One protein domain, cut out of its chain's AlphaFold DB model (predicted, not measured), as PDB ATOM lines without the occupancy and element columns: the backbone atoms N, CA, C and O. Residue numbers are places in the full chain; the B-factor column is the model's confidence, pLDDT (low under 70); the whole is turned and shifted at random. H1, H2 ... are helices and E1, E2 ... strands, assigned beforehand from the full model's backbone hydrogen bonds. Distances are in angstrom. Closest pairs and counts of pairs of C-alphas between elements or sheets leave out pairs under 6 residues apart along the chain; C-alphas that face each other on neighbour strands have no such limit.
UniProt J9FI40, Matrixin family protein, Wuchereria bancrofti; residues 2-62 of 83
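This is residues 2 to 62 of the 83 residues of the protein "Matrixin family protein" of Wuchereria bancrofti (UniProt J9FI40). With little regular structure, this is a small three-stranded sheet with a lone helix, H1, set off beyond one end and a large loop, residues 31 to 47, at the other. Of 61 printed residues, 24 are in named elements, in the order H1, E1, E2, E3, class mixed. The mixed sheet runs E1, E3, E2; the whole is loose, radius of gyration of the C-alphas 13.2 A, spanning 35 by 24 by 19 A.

E3 is residues 57 to 61, 12.9 A long, its C-alpha 61 at (21.071, 9.715, 40.132). E1 is residues 26 to 30, 12.3 A, and E2 residues 48 to 51, 10.7 A. H1, residues 2 to 11, 15.0 A, begins at (38.923, 10.911, 46.835).

Inner strand E3 is parallel to E1 at 22 degrees, with N 60 and O 28 2.9 A apart. E3 and E2 form an antiparallel hairpin at 162 degrees, with N 49 and O 59 2.9 A apart. H1 is not on the sheet; 4 of its 6 O i to N i+4 pairs are within hydrogen-bond range.

The farthest C-alphas, Gln 13 and Gly 42, are 36.6 A apart. Links H1 to E1 and E1 to E2 are long. The printed part has no cut, and no printed residue is under 70 in pLDDT.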
ATOM      1  N   LYS A   2      37.765  10.857  45.908       88.88
ATOM      2  CA  LYS A   2      38.923  10.911  46.835       88.88
ATOM      3  C   LYS A   2      38.865  12.045  47.873       88.88
ATOM      4  O   LYS A   2      38.860  11.751  49.058       88.88
ATOM      5  N   ILE A   3      38.696  13.294  47.424       90.19
ATOM      6  CA  ILE A   3      38.611  14.475  48.307       90.19
ATOM      7  C   ILE A   3      37.519  14.305  49.376       90.19
ATOM      8  O   ILE A   3      37.762  14.546  50.547       90.19
ATOM      9  N   ALA A   4      36.332  13.815  49.005       91.31
ATOM     10  CA  ALA A   4      35.233  13.634  49.954       91.31
ATOM     11  C   ALA A   4      35.553  12.600  51.047       91.31
ATOM     12  O   ALA A   4      35.159  12.785  52.192       91.31
ATOM     13  N   PHE A   5      36.271  11.522  50.719       94.00
ATOM     14  CA  PHE A   5      36.714  10.545  51.717       94.00
ATOM     15  C   PHE A   5      37.878  11.062  52.571       94.00
ATOM     16  O   PHE A   5      37.949  10.730  53.752       94.00
ATOM     17  N   GLU A   6      38.754  11.897  52.008       93.88
ATOM     18  CA  GLU A   6      39.843  12.543  52.750       93.88
ATOM     19  C   GLU A   6      39.321  13.465  53.856       93.88
ATOM     20  O   GLU A   6      39.865  13.428  54.956       93.88
ATOM     21  N   GLU A   7      38.231  14.202  53.621       95.75
ATOM     22  CA  GLU A   7      37.579  15.025  54.656       95.75
ATOM     23  C   GLU A   7      37.153  14.190  55.876       95.75
ATOM     24  O   GLU A   7      37.383  14.575  57.022       95.75
ATOM     25  N   TRP A   8      36.587  12.997  55.654       95.50
ATOM     26  CA  TRP A   8      36.219  12.092  56.748       95.50
ATOM     27  C   TRP A   8      37.440  11.479  57.436       95.50
ATOM     28  O   TRP A   8      37.464  11.366  58.664       95.50
ATOM     29  N   SER A   9      38.461  11.089  56.669       96.94
ATOM     30  CA  SER A   9      39.723  10.594  57.230       96.94
ATOM     31  C   SER A   9      40.461  11.655  58.046       96.94
ATOM     32  O   SER A   9      41.146  11.305  59.000       96.94
ATOM     33  N   ALA A  10      40.298  12.943  57.732       97.31
ATOM     34  CA  ALA A  10      40.960  14.027  58.456       97.31
ATOM     35  C   ALA A  10      40.485  14.171  59.914       97.31
ATOM     36  O   ALA A  10      41.227  14.684  60.751       97.31
ATOM     37  N   VAL A  11      39.265  13.721  60.232       97.88
ATOM     38  CA  VAL A  11      38.634  13.911  61.555       97.88
ATOM     39  C   VAL A  11      38.211  12.608  62.238       97.88
ATOM     40  O   VAL A  11      37.598  12.631  63.305       97.88
ATOM     41  N   THR A  12      38.531  11.458  61.647       97.62
ATOM     42  CA  THR A  12      38.223  10.134  62.203       97.62
ATOM     43  C   THR A  12      39.444   9.219  62.121       97.62
ATOM     44  O   THR A  12      40.464   9.568  61.544       97.62
ATOM     45  N   GLN A  13      39.351   8.013  62.688       97.88
ATOM     46  CA  GLN A  13      40.380   6.973  62.517       97.88
ATOM     47  C   GLN A  13      40.142   6.110  61.263       97.88
ATOM     48  O   GLN A  13      40.803   5.087  61.075       97.88
ATOM     49  N   LEU A  14      39.164   6.474  60.423       96.44
ATOM     50  CA  LEU A  14      38.826   5.719  59.222       96.44
ATOM     51  C   LEU A  14      39.834   6.002  58.111       96.44
ATOM     52  O   LEU A  14      40.167   7.151  57.825       96.44
ATOM     53  N   ASN A  15      40.254   4.938  57.433       95.25
ATOM     54  CA  ASN A  15      41.095   5.006  56.246       95.25
ATOM     55  C   ASN A  15      40.313   4.446  55.060       95.25
ATOM     56  O   ASN A  15      39.846   3.306  55.109       95.25
ATOM     57  N   PHE A  16      40.182   5.236  53.996       95.94
ATOM     58  CA  PHE A  16      39.510   4.813  52.769       95.94
ATOM     59  C   PHE A  16      40.547   4.451  51.709       95.94
ATOM     60  O   PHE A  16      41.440   5.236  51.401       95.94
ATOM     61  N   ILE A  17      40.414   3.255  51.141       95.31
ATOM     62  CA  ILE A  17      41.277   2.756  50.070       95.31
ATOM     63  C   ILE A  17      40.374   2.375  48.904       95.31
ATOM     64  O   ILE A  17      39.442   1.587  49.063       95.31
ATOM     65  N   GLU A  18      40.643   2.946  47.733       95.50
ATOM     66  CA  GLU A  18      39.932   2.578  46.515       95.50
ATOM     67  C   GLU A  18      40.361   1.176  46.069       95.50
ATOM     68  O   GLU A  18      41.549   0.881  45.929       95.50
ATOM     69  N   VAL A  19      39.379   0.302  45.854       95.50
ATOM     70  CA  VAL A  19      39.587  -1.074  45.401       95.50
ATOM     71  C   VAL A  19      38.681  -1.366  44.217       95.50
ATOM     72  O   VAL A  19      37.559  -0.874  44.131       95.50
ATOM     73  N   THR A  20      39.145  -2.214  43.305       93.94
ATOM     74  CA  THR A  20      38.387  -2.555  42.093       93.94
ATOM     75  C   THR A  20      37.326  -3.629  42.326       93.94
ATOM     76  O   THR A  20      36.429  -3.796  41.502       93.94
ATOM     77  N   ARG A  21      37.418  -4.395  43.423       93.31
ATOM     78  CA  ARG A  21      36.492  -5.488  43.771       93.31
ATOM     79  C   ARG A  21      36.337  -5.605  45.283       93.31
ATOM     80  O   ARG A  21      37.258  -5.279  46.022       93.31
ATOM     81  N   ASN A  22      35.192  -6.132  45.723       91.12
ATOM     82  CA  ASN A  22      34.898  -6.457  47.126       91.12
ATOM     83  C   ASN A  22      35.056  -5.281  48.112       91.12
ATOM     84  O   ASN A  22      35.367  -5.495  49.280       91.12
ATOM     85  N   GLY A  23      34.826  -4.046  47.655       94.69
ATOM     86  CA  GLY A  23      34.822  -2.870  48.524       94.69
ATOM     87  C   GLY A  23      33.671  -2.894  49.533       94.69
ATOM     88  O   GLY A  23      32.576  -3.376  49.226       94.69
ATOM     89  N   ASN A  24      33.920  -2.352  50.730       95.12
ATOM     90  CA  ASN A  24      32.900  -2.196  51.774       95.12
ATOM     91  C   ASN A  24      31.910  -1.069  51.469       95.12
ATOM     92  O   ASN A  24      30.779  -1.116  51.934       95.12
ATOM     93  N   ILE A  25      32.346  -0.073  50.696       95.88
ATOM     94  CA  ILE A  25      31.504   0.981  50.141       95.88
ATOM     95  C   ILE A  25      31.527   0.818  48.624       95.88
ATOM     96  O   ILE A  25      32.601   0.794  48.020       95.88
ATOM     97  N   LYS A  26      30.354   0.693  48.010       95.62
ATOM     98  CA  LYS A  26      30.177   0.605  46.559       95.62
ATOM     99  C   LYS A  26      29.466   1.858  46.086       95.62
ATOM    100  O   LYS A  26      28.434   2.238  46.633       95.62
ATOM    101  N   ILE A  27      30.039   2.486  45.072       95.88
ATOM    102  CA  ILE A  27      29.538   3.730  44.503       95.88
ATOM    103  C   ILE A  27      29.034   3.440  43.096       95.88
ATOM    104  O   ILE A  27      29.760   2.828  42.311       95.88
ATOM    105  N   ALA A  28      27.818   3.877  42.777       96.50
ATOM    106  CA  ALA A  28      27.238   3.715  41.448       96.50
ATOM    107  C   ALA A  28      26.435   4.949  41.023       96.50
ATOM    108  O   ALA A  28      25.870   5.652  41.856       96.50
ATOM    109  N   PHE A  29      26.376   5.174  39.712       97.69
ATOM    110  CA  PHE A  29      25.428   6.084  39.075       97.69
ATOM    111  C   PHE A  29      24.339   5.225  38.436       97.69
ATOM    112  O   PHE A  29      24.656   4.345  37.633       97.69
ATOM    113  N   VAL A  30      23.086   5.435  38.825       98.19
ATOM    114  CA  VAL A  30      21.938   4.621  38.395       98.19
ATOM    115  C   VAL A  30      20.720   5.521  38.181       98.19
ATOM    116  O   VAL A  30      20.619   6.547  38.837       98.19
ATOM    117  N   SER A  31      19.813   5.161  37.271       97.88
ATOM    118  CA  SER A  31      18.597   5.940  36.966       97.88
ATOM    119  C   SER A  31      17.344   5.216  37.447       97.88
ATOM    120  O   SER A  31      17.296   3.981  37.442       97.88
ATOM    121  N   GLY A  32      16.295   5.973  37.778       97.94
ATOM    122  CA  GLY A  32      14.959   5.434  38.049       97.94
ATOM    123  C   GLY A  32      14.945   4.299  39.081       97.94
ATOM    124  O   GLY A  32      15.619   4.360  40.109       97.94
ATOM    125  N   ASN A  33      14.172   3.244  38.809       97.88
ATOM    126  CA  ASN A  33      14.174   2.037  39.633       97.88
ATOM    127  C   ASN A  33      15.435   1.199  39.373       97.88
ATOM    128  O   ASN A  33      15.607   0.642  38.289       97.88
ATOM    129  N   HIS A  34      16.263   1.055  40.406       97.31
ATOM    130  CA  HIS A  34      17.543   0.349  40.362       97.31
ATOM    131  C   HIS A  34      17.648  -0.792  41.390       97.31
ATOM    132  O   HIS A  34      18.741  -1.234  41.739       97.31
ATOM    133  N   GLY A  35      16.502  -1.320  41.838       95.81
ATOM    134  CA  GLY A  35      16.422  -2.619  42.517       95.81
ATOM    135  C   GLY A  35      16.674  -2.625  44.027       95.81
ATOM    136  O   GLY A  35      16.638  -3.699  44.623       95.81
ATOM    137  N   ASP A  36      16.881  -1.468  44.659       95.12
ATOM    138  CA  ASP A  36      17.054  -1.342  46.117       95.12
ATOM    139  C   ASP A  36      15.804  -0.811  46.852       95.12
ATOM    140  O   ASP A  36      15.811  -0.681  48.075       95.12
ATOM    141  N   GLY A  37      14.715  -0.553  46.118       95.88
ATOM    142  CA  GLY A  37      13.449  -0.046  46.655       95.88
ATOM    143  C   GLY A  37      13.356   1.481  46.757       95.88
ATOM    144  O   GLY A  37      12.279   1.984  47.076       95.88
ATOM    145  N   TYR A  38      14.422   2.216  46.429       96.50
ATOM    146  CA  TYR A  38      14.471   3.678  46.482       96.50
ATOM    147  C   TYR A  38      14.688   4.231  45.070       96.50
ATOM    148  O   TYR A  38      15.799   4.471  44.633       96.50
ATOM    149  N   SER A  39      13.622   4.388  44.289       98.12
ATOM    150  CA  SER A  39      13.781   4.847  42.899       98.12
ATOM    151  C   SER A  39      14.156   6.330  42.824       98.12
ATOM    152  O   SER A  39      13.577   7.140  43.547       98.12
ATOM    153  N   PHE A  40      15.055   6.681  41.903       98.56
ATOM    154  CA  PHE A  40      15.277   8.074  41.511       98.56
ATOM    155  C   PHE A  40      14.133   8.595  40.632       98.56
ATOM    156  O   PHE A  40      13.374   7.818  40.042       98.56
ATOM    157  N   ASP A  41      13.980   9.915  40.582       97.94
ATOM    158  CA  ASP A  41      12.770  10.602  40.121       97.94
ATOM    159  C   ASP A  41      13.002  11.605  38.977       97.94
ATOM    160  O   ASP A  41      12.114  12.423  38.662       97.94
ATOM    161  N   GLY A  42      14.155  11.466  38.318       95.38
ATOM    162  CA  GLY A  42      14.583  12.242  37.166       95.38
ATOM    163  C   GLY A  42      15.206  13.591  37.549       95.38
ATOM    164  O   GLY A  42      15.311  13.924  38.726       95.38
ATOM    165  N   PRO A  43      15.566  14.415  36.551       97.88
ATOM    166  CA  PRO A  43      16.426  15.577  36.761       97.88
ATOM    167  C   PRO A  43      15.878  16.634  37.734       97.88
ATOM    168  O   PRO A  43      14.703  17.016  37.673       97.88
ATOM    169  N   GLY A  44      16.778  17.208  38.530       95.69
ATOM    170  CA  GLY A  44      16.555  18.331  39.436       95.69
ATOM    171  C   GLY A  44      15.921  17.977  40.784       95.69
ATOM    172  O   GLY A  44      15.382  18.882  41.429       95.69
ATOM    173  N   LYS A  45      15.938  16.706  41.203       95.69
ATOM    174  CA  LYS A  45      15.230  16.245  42.412       95.69
ATOM    175  C   LYS A  45      16.134  15.443  43.352       95.69
ATOM    176  O   LYS A  45      16.999  16.040  43.996       95.69
ATOM    177  N   ILE A  46      15.908  14.136  43.527       97.69
ATOM    178  CA  ILE A  46      16.720  13.317  44.430       97.69
ATOM    179  C   ILE A  46      18.069  13.070  43.759       97.69
ATOM    180  O   ILE A  46      18.192  12.253  42.861       97.69
ATOM    181  N   LEU A  47      19.105  13.751  44.246       97.75
ATOM    182  CA  LEU A  47      20.430  13.681  43.627       97.75
ATOM    183  C   LEU A  47      21.184  12.387  43.962       97.75
ATOM    184  O   LEU A  47      21.976  11.894  43.166       97.75
ATOM    185  N   ALA A  48      21.023  11.869  45.177       97.75
ATOM    186  CA  ALA A  48      21.758  10.703  45.653       97.75
ATOM    187  C   ALA A  48      21.109  10.118  46.909       97.75
ATOM    188  O   ALA A  48      20.458  10.835  47.675       97.75
ATOM    189  N   HIS A  49      21.372   8.839  47.179       97.81
ATOM    190  CA  HIS A  49      21.080   8.216  48.469       97.81
ATOM    191  C   HIS A  49      22.160   7.224  48.885       97.81
ATOM    192  O   HIS A  49      23.047   6.849  48.117       97.81
ATOM    193  N   THR A  50      22.074   6.770  50.132       96.94
ATOM    194  CA  THR A  50      22.969   5.757  50.682       96.94
ATOM    195  C   THR A  50      22.206   4.737  51.512       96.94
ATOM    196  O   THR A  50      21.182   5.057  52.117       96.94
ATOM    197  N   LEU A  51      22.731   3.513  51.563       92.88
ATOM    198  CA  LEU A  51      22.324   2.507  52.535       92.88
ATOM    199  C   LEU A  51      23.425   2.324  53.576       92.88
ATOM    200  O   LEU A  51      24.593   2.097  53.240       92.88
ATOM    201  N   PHE A  52      23.020   2.377  54.842       91.38
ATOM    202  CA  PHE A  52      23.888   2.195  56.001       91.38
ATOM    203  C   PHE A  52      24.638   0.847  55.968       91.38
ATOM    204  O   PHE A  52      24.231  -0.093  55.270       91.38
ATOM    205  N   PRO A  53      25.725   0.702  56.748       92.25
ATOM    206  CA  PRO A  53      26.352  -0.597  56.967       92.25
ATOM    207  C   PRO A  53      25.331  -1.672  57.402       92.25
ATOM    208  O   PRO A  53      24.417  -1.364  58.168       92.25
ATOM    209  N   PRO A  54      25.475  -2.932  56.941       92.25
ATOM    210  CA  PRO A  54      26.600  -3.473  56.172       92.25
ATOM    211  C   PRO A  54      26.451  -3.347  54.645       92.25
ATOM    212  O   PRO A  54      27.328  -3.821  53.927       92.25
ATOM    213  N   TYR A  55      25.366  -2.751  54.134       92.19
ATOM    214  CA  TYR A  55      25.130  -2.658  52.687       92.19
ATOM    215  C   TYR A  55      26.186  -1.796  51.994       92.19
ATOM    216  O   TYR A  55      26.722  -2.203  50.963       92.19
ATOM    217  N   GLY A  56      26.481  -0.629  52.579       93.00
ATOM    218  CA  GLY A  56      27.550   0.256  52.123       93.00
ATOM    219  C   GLY A  56      27.368   0.692  50.673       93.00
ATOM    220  O   GLY A  56      28.290   0.569  49.871       93.00
ATOM    221  N   LEU A  57      26.174   1.161  50.313       94.56
ATOM    222  CA  LEU A  57      25.893   1.666  48.967       94.56
ATOM    223  C   LEU A  57      25.829   3.187  48.980       94.56
ATOM    224  O   LEU A  57      25.246   3.772  49.892       94.56
ATOM    225  N   ILE A  58      26.402   3.813  47.959       96.56
ATOM    226  CA  ILE A  58      26.198   5.224  47.635       96.56
ATOM    227  C   ILE A  58      25.757   5.268  46.175       96.56
ATOM    228  O   ILE A  58      26.536   4.938  45.277       96.56
ATOM    229  N   HIS A  59      24.507   5.646  45.944       98.06
ATOM    230  CA  HIS A  59      23.951   5.803  44.608       98.06
ATOM    231  C   HIS A  59      23.787   7.284  44.299       98.06
ATOM    232  O   HIS A  59      23.281   8.042  45.123       98.06
ATOM    233  N   PHE A  60      24.217   7.674  43.108       98.12
ATOM    234  CA  PHE A  60      23.975   8.982  42.517       98.12
ATOM    235  C   PHE A  60      22.966   8.815  41.381       98.12
ATOM    236  O   PHE A  60      23.062   7.837  40.632       98.12
ATOM    237  N   ASP A  61      22.028   9.749  41.238       98.44
ATOM    238  CA  ASP A  61      21.071   9.715  40.132       98.44
ATOM    239  C   ASP A  61      21.798   9.984  38.810       98.44
ATOM    240  O   ASP A  61      22.399  11.041  38.608       98.44
ATOM    241  N   ALA A  62      21.790   9.004  37.910       98.12
ATOM    242  CA  ALA A  62      22.430   9.105  36.603       98.12
ATOM    243  C   ALA A  62      21.673  10.019  35.625       98.12
ATOM    244  O   ALA A  62      22.250  10.398  34.602       98.12
TER     245      ALA A  62